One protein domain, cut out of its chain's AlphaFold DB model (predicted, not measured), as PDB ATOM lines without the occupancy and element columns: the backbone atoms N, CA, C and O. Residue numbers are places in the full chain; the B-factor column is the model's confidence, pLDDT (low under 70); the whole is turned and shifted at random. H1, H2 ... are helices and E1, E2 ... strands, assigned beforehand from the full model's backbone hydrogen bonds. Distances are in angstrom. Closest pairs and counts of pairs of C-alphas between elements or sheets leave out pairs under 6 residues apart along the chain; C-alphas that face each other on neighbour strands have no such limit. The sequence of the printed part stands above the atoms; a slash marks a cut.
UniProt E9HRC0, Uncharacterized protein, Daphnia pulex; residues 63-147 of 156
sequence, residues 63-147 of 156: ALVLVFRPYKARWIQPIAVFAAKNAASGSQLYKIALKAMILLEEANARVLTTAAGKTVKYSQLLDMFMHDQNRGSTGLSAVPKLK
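What this domain is: This is residues 63 to 147 of the 156 residues of an uncharacterized protein of Daphnia pulex (UniProt E9HRC0). A two-stranded hairpin, E1 and E2, a helix H1 near it and a second helix H2 set steeply to H1 make a row, with H1 in the middle and the hairpin and H2 on its two sides. A tail without named elements, residues 135 to 147, leads from H2 back toward the start of E1, and residues 133 to 138 stick out. The printed part has 85 residues, with two named strands and then two named helices, in the order E1, E2, H1, H2; the sheet E1 - E2 is antiparallel and the class is mixed, helices and strands. The whole is compact, with a radius of gyration of the C-alphas of 13.5 A and spans of 41 by 29 by 24 A.

How they stand to each other: E1, residues 63 to 68, and E2, residues 77 to 84, form a hairpin, antiparallel at 163 degrees. N 64 and O 82 are 2.8 A apart and N 79 and O 66 2.8 A apart, within hydrogen-bond range. H1, residues 90 to 106, is near E1, with 8 pairs of C-alphas within 10 A, and near E2, with 6. H2, residues 122 to 134, only just touches H1, with 3 pairs of C-alphas within 8 A; the closest are those of Tyr 94 and Leu 125, 6.6 A apart. H1 touches H2 with its residues 94 to 98 alone, and H2 touches H1 with its residues 125 to 129 alone. H1 and H2 run opposite ways at a steep tilt of 66 degrees. H2 is apart from E1 and E2. In H2 every O i to N i+4 pair is within hydrogen-bond range; in H1, 12 of 13 are.

Where its parts are: E1 begins at C-alpha 63, (96.732, 8.122, 29.633). E2 is 21.2 A long from first to last C-alpha, H1 24.6 A and H2 18.4 A. H2 ends at C-alpha 134, (119.856, -9.821, 37.851).

The domain as a whole: The C-alphas farthest apart, of Arg 74 and Gly 136, are 42.4 A apart. The printed part has no cut. The link from H1 to H2 is long, 15 residues; in it residues 114 to 115 pair antiparallel with residues 119 to 120. The mean pLDDT of the printed part is 73.2, and residues 117 to 123, 125 to 126 and 128 to 147 are under 70.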
ATOM      1  N   ALA A  63      97.242   8.774  28.433       82.50
ATOM      2  CA  ALA A  63      96.732   8.122  29.633       82.50
ATOM      3  C   ALA A  63      96.756   6.595  29.490       82.50
ATOM      4  O   ALA A  63      96.434   6.039  28.439       82.50
ATOM      5  N   LEU A  64      97.118   5.913  30.574       83.94
ATOM      6  CA  LEU A  64      97.078   4.463  30.710       83.94
ATOM      7  C   LEU A  64      96.026   4.096  31.753       83.94
ATOM      8  O   LEU A  64      96.139   4.482  32.915       83.94
ATOM      9  N   VAL A  65      95.042   3.294  31.352       86.88
ATOM     10  CA  VAL A  65      94.006   2.764  32.246       86.88
ATOM     11  C   VAL A  65      94.158   1.251  32.336       86.88
ATOM     12  O   VAL A  65      94.098   0.553  31.323       86.88
ATOM     13  N   LEU A  66      94.334   0.732  33.550       87.56
ATOM     14  CA  LEU A  66      94.263  -0.699  33.821       87.56
ATOM     15  C   LEU A  66      92.846  -1.061  34.245       87.56
ATOM     16  O   LEU A  66      92.299  -0.475  35.179       87.56
ATOM     17  N   VAL A  67      92.268  -2.058  33.579       88.75
ATOM     18  CA  VAL A  67      90.909  -2.531  33.842       88.75
ATOM     19  C   VAL A  67      90.950  -3.999  34.231       88.75
ATOM     20  O   VAL A  67      91.480  -4.834  33.498       88.75
ATOM     21  N   PHE A  68      90.346  -4.322  35.369       87.69
ATOM     22  CA  PHE A  68      90.066  -5.692  35.760       87.69
ATOM     23  C   PHE A  68      88.730  -6.139  35.161       87.69
ATOM     24  O   PHE A  68      87.699  -5.479  35.321       87.69
ATOM     25  N   ARG A  69      88.755  -7.282  34.471       87.69
ATOM     26  CA  ARG A  69      87.569  -7.944  33.928       87.69
ATOM     27  C   ARG A  69      87.509  -9.383  34.451       87.69
ATOM     28  O   ARG A  69      88.322 -10.205  34.025       87.69
ATOM     29  N   PRO A  70      86.557  -9.726  35.330       85.56
ATOM     30  CA  PRO A  70      86.347 -11.105  35.755       85.56
ATOM     31  C   PRO A  70      85.898 -11.995  34.588       85.56
ATOM     32  O   PRO A  70      85.171 -11.567  33.696       85.56
ATOM     33  N   TYR A  71      86.278 -13.274  34.630       82.38
ATOM     34  CA  TYR A  71      85.962 -14.236  33.565       82.38
ATOM     35  C   TYR A  71      84.466 -14.587  33.481       82.38
ATOM     36  O   TYR A  71      83.902 -14.660  32.393       82.38
ATOM     37  N   LYS A  72      83.812 -14.807  34.631       81.19
ATOM     38  CA  LYS A  72      82.413 -15.277  34.701       81.19
ATOM     39  C   LYS A  72      81.378 -14.160  34.853       81.19
ATOM     40  O   LYS A  72      80.187 -14.433  34.760       81.19
ATOM     41  N   ALA A  73      81.804 -12.927  35.118       78.88
ATOM     42  CA  ALA A  73      80.896 -11.814  35.368       78.88
ATOM     43  C   ALA A  73      80.963 -10.772  34.246       78.88
ATOM     44  O   ALA A  73      81.945 -10.663  33.517       78.88
ATOM     45  N   ARG A  74      79.873 -10.017  34.087       81.94
ATOM     46  CA  ARG A  74      79.687  -9.040  33.001       81.94
ATOM     47  C   ARG A  74      80.130  -7.617  33.351       81.94
ATOM     48  O   ARG A  74      79.896  -6.707  32.564       81.94
ATOM     49  N   TRP A  75      80.737  -7.413  34.515       82.56
ATOM     50  CA  TRP A  75      81.227  -6.105  34.938       82.56
ATOM     51  C   TRP A  75      82.702  -5.914  34.570       82.56
ATOM     52  O   TRP A  75      83.419  -6.874  34.298       82.56
ATOM     53  N   ILE A  76      83.137  -4.657  34.554       86.25
ATOM     54  CA  ILE A  76      84.537  -4.243  34.441       86.25
ATOM     55  C   ILE A  76      84.819  -3.195  35.518       86.25
ATOM     56  O   ILE A  76      83.906  -2.466  35.907       86.25
ATOM     57  N   GLN A  77      86.055  -3.123  36.003       83.19
ATOM     58  CA  GLN A  77      86.467  -2.132  36.997       83.19
ATOM     59  C   GLN A  77      87.828  -1.556  36.623       83.19
ATOM     60  O   GLN A  77      88.800  -2.308  36.534       83.19
ATOM     61  N   PRO A  78      87.936  -0.238  36.415       86.25
ATOM     62  CA  PRO A  78      89.226   0.431  36.401       86.25
ATOM     63  C   PRO A  78      89.909   0.244  37.761       86.25
ATOM     64  O   PRO A  78      89.312   0.525  38.798       86.25
ATOM     65  N   ILE A  79      91.140  -0.259  37.759       83.81
ATOM     66  CA  ILE A  79      91.936  -0.502  38.975       83.81
ATOM     67  C   ILE A  79      93.109   0.473  39.105       83.81
ATOM     68  O   ILE A  79      93.612   0.694  40.202       83.81
ATOM     69  N   ALA A  80      93.544   1.076  37.998       81.50
ATOM     70  CA  ALA A  80      94.592   2.087  38.004       81.50
ATOM     71  C   ALA A  80      94.438   3.031  36.815       81.50
ATOM     72  O   ALA A  80      94.101   2.583  35.715       81.50
ATOM     73  N   VAL A  81      94.740   4.311  37.028       84.50
ATOM     74  CA  VAL A  81      94.859   5.300  35.956       84.50
ATOM     75  C   VAL A  81      96.141   6.093  36.144       84.50
ATOM     76  O   VAL A  81      96.418   6.608  37.228       84.50
ATOM     77  N   PHE A  82      96.910   6.189  35.071       82.50
ATOM     78  CA  PHE A  82      98.151   6.939  35.016       82.50
ATOM     79  C   PHE A  82      98.097   7.921  33.854       82.50
ATOM     80  O   PHE A  82      97.602   7.573  32.781       82.50
ATOM     81  N   ALA A  83      98.646   9.112  34.053       82.75
ATOM     82  CA  ALA A  83      98.831  10.095  32.995       82.75
ATOM     83  C   ALA A  83     100.315  10.449  32.875       82.75
ATOM     84  O   ALA A  83     101.035  10.520  33.878       82.75
ATOM     85  N   ALA A  84     100.773  10.628  31.641       78.81
ATOM     86  CA  ALA A  84     102.140  11.014  31.328       78.81
ATOM     87  C   ALA A  84     102.162  11.931  30.110       78.81
ATOM     88  O   ALA A  84     101.286  11.864  29.247       78.81
ATOM     89  N   LYS A  85     103.219  12.737  30.021       75.69
ATOM     90  CA  LYS A  85     103.614  13.333  28.754       75.69
ATOM     91  C   LYS A  85     104.475  12.343  27.973       75.69
ATOM     92  O   LYS A  85     105.529  11.908  28.451       75.69
ATOM     93  N   ASN A  86     104.053  12.049  26.752       75.19
ATOM     94  CA  ASN A  86     104.511  10.983  25.871       75.19
ATOM     95  C   ASN A  86     104.159   9.563  26.352       75.19
ATOM     96  O   ASN A  86     103.825   9.309  27.509       75.19
ATOM     97  N   ALA A  87     104.297   8.598  25.439       75.56
ATOM     98  CA  ALA A  87     104.078   7.187  25.729       75.56
ATOM     99  C   ALA A  87     105.030   6.651  26.821       75.56
ATOM    100  O   ALA A  87     106.238   6.915  26.826       75.56
ATOM    101  N   ALA A  88     104.479   5.836  27.726       76.31
ATOM    102  CA  ALA A  88     105.243   5.119  28.742       76.31
ATOM    103  C   ALA A  88     106.190   4.093  28.102       76.31
ATOM    104  O   ALA A  88     105.839   3.435  27.117       76.31
ATOM    105  N   SER A  89     107.388   3.914  28.670       79.06
ATOM    106  CA  SER A  89     108.314   2.907  28.148       79.06
ATOM    107  C   SER A  89     107.791   1.494  28.422       79.06
ATOM    108  O   SER A  89     107.149   1.233  29.441       79.06
ATOM    109  N   GLY A  90     108.131   0.539  27.550       76.81
ATOM    110  CA  GLY A  90     107.796  -0.872  27.772       76.81
ATOM    111  C   GLY A  90     108.321  -1.399  29.112       76.81
ATOM    112  O   GLY A  90     107.660  -2.215  29.752       76.81
ATOM    113  N   SER A  91     109.463  -0.868  29.572       74.69
ATOM    114  CA  SER A  91     110.035  -1.197  30.876       74.69
ATOM    115  C   SER A  91     109.175  -0.746  32.059       74.69
ATOM    116  O   SER A  91     109.060  -1.451  33.056       74.69
ATOM    117  N   GLN A  92     108.530   0.410  31.944       77.50
ATOM    118  CA  GLN A  92     107.618   0.924  32.965       77.50
ATOM    119  C   GLN A  92     106.280   0.181  32.932       77.50
ATOM    120  O   GLN A  92     105.737  -0.164  33.981       77.50
ATOM    121  N   LEU A  93     105.779  -0.126  31.730       81.25
ATOM    122  CA  LEU A  93     104.512  -0.833  31.544       81.25
ATOM    123  C   LEU A  93     104.519  -2.226  32.178       81.25
ATOM    124  O   LEU A  93     103.554  -2.574  32.857       81.25
ATOM    125  N   TYR A  94     105.589  -3.014  32.008       80.75
ATOM    126  CA  TYR A  94     105.629  -4.347  32.615       80.75
ATOM    127  C   TYR A  94     105.707  -4.275  34.150       80.75
ATOM    128  O   TYR A  94     105.058  -5.079  34.815       80.75
ATOM    129  N   LYS A  95     106.434  -3.297  34.719       80.50
ATOM    130  CA  LYS A  95     106.524  -3.093  36.180       80.50
ATOM    131  C   LYS A  95     105.157  -2.751  36.769       80.50
ATOM    132  O   LYS A  95     104.743  -3.343  37.762       80.50
ATOM    133  N   ILE A  96     104.434  -1.842  36.117       84.75
ATOM    134  CA  ILE A  96     103.077  -1.450  36.509       84.75
ATOM    135  C   ILE A  96     102.107  -2.630  36.391       84.75
ATOM    136  O   ILE A  96     101.340  -2.888  37.318       84.75
ATOM    137  N   ALA A  97     102.165  -3.375  35.284       85.19
ATOM    138  CA  ALA A  97     101.314  -4.543  35.081       85.19
ATOM    139  C   ALA A  97     101.573  -5.631  36.134       85.19
ATOM    140  O   ALA A  97     100.621  -6.169  36.693       85.19
ATOM    141  N   LEU A  98     102.839  -5.923  36.445       83.56
ATOM    142  CA  LEU A  98     103.203  -6.918  37.452       83.56
ATOM    143  C   LEU A  98     102.742  -6.497  38.853       83.56
ATOM    144  O   LEU A  98     102.133  -7.296  39.559       83.56
ATOM    145  N   LYS A  99     102.945  -5.227  39.231       83.94
ATOM    146  CA  LYS A  99     102.469  -4.697  40.519       83.94
ATOM    147  C   LYS A  99     100.942  -4.788  40.637       83.94
ATOM    148  O   LYS A  99     100.431  -5.145  41.691       83.94
ATOM    149  N   ALA A 100     100.214  -4.524  39.550       84.88
ATOM    150  CA  ALA A 100      98.765  -4.711  39.503       84.88
ATOM    151  C   ALA A 100      98.342  -6.174  39.665       84.88
ATOM    152  O   ALA A 100      97.376  -6.436  40.373       84.88
ATOM    153  N   MET A 101      99.063  -7.127  39.070       84.38
ATOM    154  CA  MET A 101      98.767  -8.552  39.262       84.38
ATOM    155  C   MET A 101      98.963  -8.989  40.708       84.38
ATOM    156  O   MET A 101      98.078  -9.640  41.246       84.38
ATOM    157  N   ILE A 102     100.075  -8.596  41.333       82.75
ATOM    158  CA  ILE A 102     100.380  -8.960  42.723       82.75
ATOM    159  C   ILE A 102      99.277  -8.457  43.660       82.75
ATOM    160  O   ILE A 102      98.736  -9.231  44.440       82.75
ATOM    161  N   LEU A 103      98.865  -7.192  43.529       83.69
ATOM    162  CA  LEU A 103      97.806  -6.647  44.383       83.69
ATOM    163  C   LEU A 103      96.430  -7.267  44.106       83.69
ATOM    164  O   LEU A 103      95.618  -7.397  45.020       83.69
ATOM    165  N   LEU A 104      96.147  -7.656  42.859       83.88
ATOM    166  CA  LEU A 104      94.941  -8.426  42.554       83.88
ATOM    167  C   LEU A 104      94.992  -9.801  43.232       83.88
ATOM    168  O   LEU A 104      93.991 -10.214  43.811       83.88
ATOM    169  N   GLU A 105      96.141 -10.480  43.222       84.94
ATOM    170  CA  GLU A 105      96.317 -11.762  43.914       84.94
ATOM    171  C   GLU A 105      96.163 -11.630  45.435       84.94
ATOM    172  O   GLU A 105      95.440 -12.431  46.031       84.94
ATOM    173  N   GLU A 106      96.736 -10.592  46.050       82.69
ATOM    174  CA  GLU A 106      96.543 -10.274  47.476       82.69
ATOM    175  C   GLU A 106      95.070  -9.996  47.814       82.69
ATOM    176  O   GLU A 106      94.573 -10.398  48.866       82.69
ATOM    177  N   ALA A 107      94.329  -9.382  46.888       79.31
ATOM    178  CA  ALA A 107      92.886  -9.170  46.994       79.31
ATOM    179  C   ALA A 107      92.047 -10.420  46.637       79.31
ATOM    180  O   ALA A 107      90.835 -10.311  46.431       79.31
ATOM    181  N   ASN A 108      92.660 -11.608  46.562       82.94
ATOM    182  CA  ASN A 108      92.044 -12.888  46.177       82.94
ATOM    183  C   ASN A 108      91.460 -12.924  44.748       82.94
ATOM    184  O   ASN A 108      90.629 -13.776  44.419       82.94
ATOM    185  N   ALA A 109      91.906 -12.035  43.862       80.38
ATOM    186  CA  ALA A 109      91.544 -12.004  42.450       80.38
ATOM    187  C   ALA A 109      92.692 -12.548  41.581       80.38
ATOM    188  O   ALA A 109      93.630 -11.845  41.220       80.38
ATOM    189  N   ARG A 110      92.601 -13.822  41.182       85.00
ATOM    190  CA  ARG A 110      93.637 -14.459  40.355       85.00
ATOM    191  C   ARG A 110      93.606 -13.962  38.907       85.00
ATOM    192  O   ARG A 110      92.604 -14.131  38.204       85.00
ATOM    193  N   VAL A 111      94.732 -13.436  38.426       85.19
ATOM    194  CA  VAL A 111      94.896 -12.998  37.033       85.19
ATOM    195  C   VAL A 111      95.338 -14.174  36.160       85.19
ATOM    196  O   VAL A 111      96.410 -14.736  36.346       85.19
ATOM    197  N   LEU A 112      94.508 -14.563  35.187       83.81
ATOM    198  CA  LEU A 112      94.822 -15.664  34.260       83.81
ATOM    199  C   LEU A 112      95.485 -15.187  32.967       83.81
ATOM    200  O   LEU A 112      96.313 -15.883  32.384       83.81
ATOM    201  N   THR A 113      95.087 -14.015  32.481       82.12
ATOM    202  CA  THR A 113      95.568 -13.461  31.220       82.12
ATOM    203  C   THR A 113      95.525 -11.945  31.270       82.12
ATOM    204  O   THR A 113      94.633 -11.363  31.889       82.12
ATOM    205  N   THR A 114      96.481 -11.310  30.600       83.38
ATOM    206  CA  THR A 114      96.434  -9.885  30.295       83.38
ATOM    207  C   THR A 114      96.156  -9.671  28.822       83.38
ATOM    208  O   THR A 114      96.780 -10.273  27.945       83.38
ATOM    209  N   ALA A 115      95.224  -8.764  28.553       79.31
ATOM    210  CA  ALA A 115      94.953  -8.268  27.220       79.31
ATOM    211  C   ALA A 115      95.553  -6.863  27.101       79.31
ATOM    212  O   ALA A 115      94.991  -5.889  27.595       79.31
ATOM    213  N   ALA A 116      96.709  -6.771  26.456       70.12
ATOM    214  CA  ALA A 116      97.157  -5.555  25.785       70.12
ATOM    215  C   ALA A 116      97.055  -5.818  24.273       70.12
ATOM    216  O   ALA A 116      96.797  -6.955  23.880       70.12
ATOM    217  N   GLY A 117      97.274  -4.827  23.401       64.12
ATOM    218  CA  GLY A 117      97.236  -5.026  21.935       64.12
ATOM    219  C   GLY A 117      98.066  -6.221  21.414       64.12
ATOM    220  O   GLY A 117      97.857  -6.677  20.294       64.12
ATOM    221  N   LYS A 118      98.967  -6.768  22.245       58.53
ATOM    222  CA  LYS A 118      99.468  -8.147  22.184       58.53
ATOM    223  C   LYS A 118      99.211  -8.854  23.525       58.53
ATOM    224  O   LYS A 118      99.490  -8.282  24.578       58.53
ATOM    225  N   THR A 119      98.728 -10.096  23.496       56.81
ATOM    226  CA  THR A 119      98.591 -10.937  24.697       56.81
ATOM    227  C   THR A 119      99.975 -11.328  25.212       56.81
ATOM    228  O   THR A 119     100.752 -11.933  24.473       56.81
ATOM    229  N   VAL A 120     100.281 -11.017  26.473       64.62
ATOM    230  CA  VAL A 120     101.557 -11.380  27.113       64.62
ATOM    231  C   VAL A 120     101.287 -12.423  28.196       64.62
ATOM    232  O   VAL A 120     100.371 -12.271  29.002       64.62
ATOM    233  N   LYS A 121     102.061 -13.513  28.211       69.25
ATOM    234  CA  LYS A 121     101.932 -14.548  29.250       69.25
ATOM    235  C   LYS A 121     102.594 -14.083  30.547       69.25
ATOM    236  O   LYS A 121     103.638 -13.442  30.508       69.25
ATOM    237  N   TYR A 122     102.042 -14.495  31.690       66.62
ATOM    238  CA  TYR A 122     102.627 -14.218  33.007       66.62
ATOM    239  C   TYR A 122     104.094 -14.663  33.107       66.62
ATOM    240  O   TYR A 122     104.935 -13.904  33.572       66.62
ATOM    241  N   SER A 123     104.425 -15.849  32.581       68.50
ATOM    242  CA  SER A 123     105.803 -16.363  32.560       68.50
ATOM    243  C   SER A 123     106.777 -15.405  31.871       68.50
ATOM    244  O   SER A 123     107.863 -15.162  32.370       68.50
ATOM    245  N   GLN A 124     106.350 -14.790  30.768       71.56
ATOM    246  CA  GLN A 124     107.164 -13.846  30.013       71.56
ATOM    247  C   GLN A 124     107.391 -12.536  30.785       71.56
ATOM    248  O   GLN A 124     108.470 -11.955  30.703       71.56
ATOM    249  N   LEU A 125     106.394 -12.081  31.554       67.94
ATOM    250  CA  LEU A 125     106.550 -10.927  32.450       67.94
ATOM    251  C   LEU A 125     107.490 -11.243  33.617       67.94
ATOM    252  O   LEU A 125     108.290 -10.393  34.001       67.94
ATOM    253  N   LEU A 126     107.413 -12.463  34.151       67.31
ATOM    254  CA  LEU A 126     108.268 -12.914  35.241       67.31
ATOM    255  C   LEU A 126     109.729 -13.043  34.791       67.31
ATOM    256  O   LEU A 126     110.619 -12.560  35.486       67.31
ATOM    257  N   ASP A 127     109.973 -13.601  33.605       72.81
ATOM    258  CA  ASP A 127     111.313 -13.688  33.014       72.81
ATOM    259  C   ASP A 127     111.921 -12.293  32.809       72.81
ATOM    260  O   ASP A 127     113.083 -12.057  33.146       72.81
ATOM    261  N   MET A 128     111.122 -11.338  32.315       66.06
ATOM    262  CA  MET A 128     111.548  -9.941  32.182       66.06
ATOM    263  C   MET A 128     111.893  -9.311  33.535       66.06
ATOM    264  O   MET A 128     112.883  -8.588  33.629       66.06
ATOM    265  N   PHE A 129     111.109  -9.595  34.576       66.12
ATOM    266  CA  PHE A 129     111.362  -9.091  35.924       66.12
ATOM    267  C   PHE A 129     112.655  -9.661  36.519       66.12
ATOM    268  O   PHE A 129     113.498  -8.900  36.993       66.12
ATOM    269  N   MET A 130     112.847 -10.980  36.447       67.81
ATOM    270  CA  MET A 130     114.056 -11.637  36.959       67.81
ATOM    271  C   MET A 130     115.311 -11.164  36.222       67.81
ATOM    272  O   MET A 130     116.360 -10.961  36.831       67.81
ATOM    273  N   HIS A 131     115.201 -10.923  34.915       67.00
ATOM    274  CA  HIS A 131     116.292 -10.366  34.126       67.00
ATOM    275  C   HIS A 131     116.642  -8.916  34.526       67.00
ATOM    276  O   HIS A 131     117.818  -8.557  34.487       67.00
ATOM    277  N   ASP A 132     115.670  -8.093  34.941       59.81
ATOM    278  CA  ASP A 132     115.918  -6.729  35.447       59.81
ATOM    279  C   ASP A 132     116.597  -6.747  36.830       59.81
ATOM    280  O   ASP A 132     117.567  -6.022  37.052       59.81
ATOM    281  N   GLN A 133     116.154  -7.643  37.726       59.12
ATOM    282  CA  GLN A 133     116.768  -7.854  39.047       59.12
ATOM    283  C   GLN A 133     118.228  -8.317  38.934       59.12
ATOM    284  O   GLN A 133     119.115  -7.757  39.577       59.12
ATOM    285  N   ASN A 134     118.506  -9.284  38.054       60.50
ATOM    286  CA  ASN A 134     119.856  -9.821  37.851       60.50
ATOM    287  C   ASN A 134     120.845  -8.795  37.271       60.50
ATOM    288  O   ASN A 134     122.054  -8.976  37.391       60.50
ATOM    289  N   ARG A 135     120.358  -7.713  36.649       58.97
ATOM    290  CA  ARG A 135     121.197  -6.612  36.149       58.97
ATOM    291  C   ARG A 135     121.548  -5.575  37.218       58.97
ATOM    292  O   ARG A 135     122.198  -4.585  36.892       58.97
ATOM    293  N   GLY A 136     121.134  -5.782  38.470       50.56
ATOM    294  CA  GLY A 136     121.394  -4.841  39.558       50.56
ATOM    295  C   GLY A 136     120.591  -3.543  39.444       50.56
ATOM    296  O   GLY A 136     120.942  -2.559  40.088       50.56
ATOM    297  N   SER A 137     119.514  -3.519  38.645       51.75
ATOM    298  CA  SER A 137     118.537  -2.434  38.718       51.75
ATOM    299  C   SER A 137     117.781  -2.614  40.031       51.75
ATOM    300  O   SER A 137     116.905  -3.473  40.143       51.75
ATOM    301  N   THR A 138     118.185  -1.856  41.052       44.91
ATOM    302  CA  THR A 138     117.506  -1.817  42.346       44.91
ATOM    303  C   THR A 138     116.020  -1.598  42.100       44.91
ATOM    304  O   THR A 138     115.592  -0.673  41.404       44.91
ATOM    305  N   GLY A 139     115.237  -2.561  42.585       46.25
ATOM    306  CA  GLY A 139     113.807  -2.629  42.365       46.25
ATOM    307  C   GLY A 139     113.112  -1.318  42.704       46.25
ATOM    308  O   GLY A 139     113.555  -0.558  43.555       46.25
ATOM    309  N   LEU A 140     111.986  -1.083  42.033       45.47
ATOM    310  CA  LEU A 140     110.995  -0.079  42.427       45.47
ATOM    311  C   LEU A 140     111.476   1.384  42.490       45.47
ATOM    312  O   LEU A 140     110.646   2.236  42.796       45.47
ATOM    313  N   SER A 141     112.733   1.700  42.154       42.78
ATOM    314  CA  SER A 141     113.172   3.083  41.974       42.78
ATOM    315  C   SER A 141     112.319   3.704  40.870       42.78
ATOM    316  O   SER A 141     112.257   3.170  39.760       42.78
ATOM    317  N   ALA A 142     111.563   4.719  41.294       44.25
ATOM    318  CA  ALA A 142     110.572   5.542  40.620       44.25
ATOM    319  C   ALA A 142     110.278   5.208  39.150       44.25
ATOM    320  O   ALA A 142     111.153   5.133  38.297       44.25
ATOM    321  N   VAL A 143     108.996   5.110  38.802       43.03
ATOM    322  CA  VAL A 143     108.556   5.273  37.414       43.03
ATOM    323  C   VAL A 143     108.494   6.787  37.161       43.03
ATOM    324  O   VAL A 143     107.464   7.378  37.464       43.03
ATOM    325  N   PRO A 144     109.534   7.459  36.618       46.28
ATOM    326  CA  PRO A 144     109.578   8.926  36.575       46.28
ATOM    327  C   PRO A 144     108.491   9.558  35.698       46.28
ATOM    328  O   PRO A 144     108.261  10.757  35.769       46.28
ATOM    329  N   LYS A 145     107.843   8.776  34.824       48.19
ATOM    330  CA  LYS A 145     106.962   9.321  33.783       48.19
ATOM    331  C   LYS A 145     105.481   9.304  34.123       48.19
ATOM    332  O   LYS A 145     104.743  10.100  33.561       48.19
ATOM    333  N   LEU A 146     105.033   8.382  34.969       39.94
ATOM    334  CA  LEU A 146     103.609   8.130  35.163       39.94
ATOM    335  C   LEU A 146     103.187   8.651  36.524       39.94
ATOM    336  O   LEU A 146     103.502   8.046  37.548       39.94
ATOM    337  N   LYS A 147     102.460   9.768  36.516       48.81
ATOM    338  CA  LYS A 147     101.870  10.323  37.730       48.81
ATOM    339  C   LYS A 147     100.512   9.643  37.971       48.81
ATOM    340  O   LYS A 147      99.735   9.493  37.018       48.81
TER     341      LYS A 147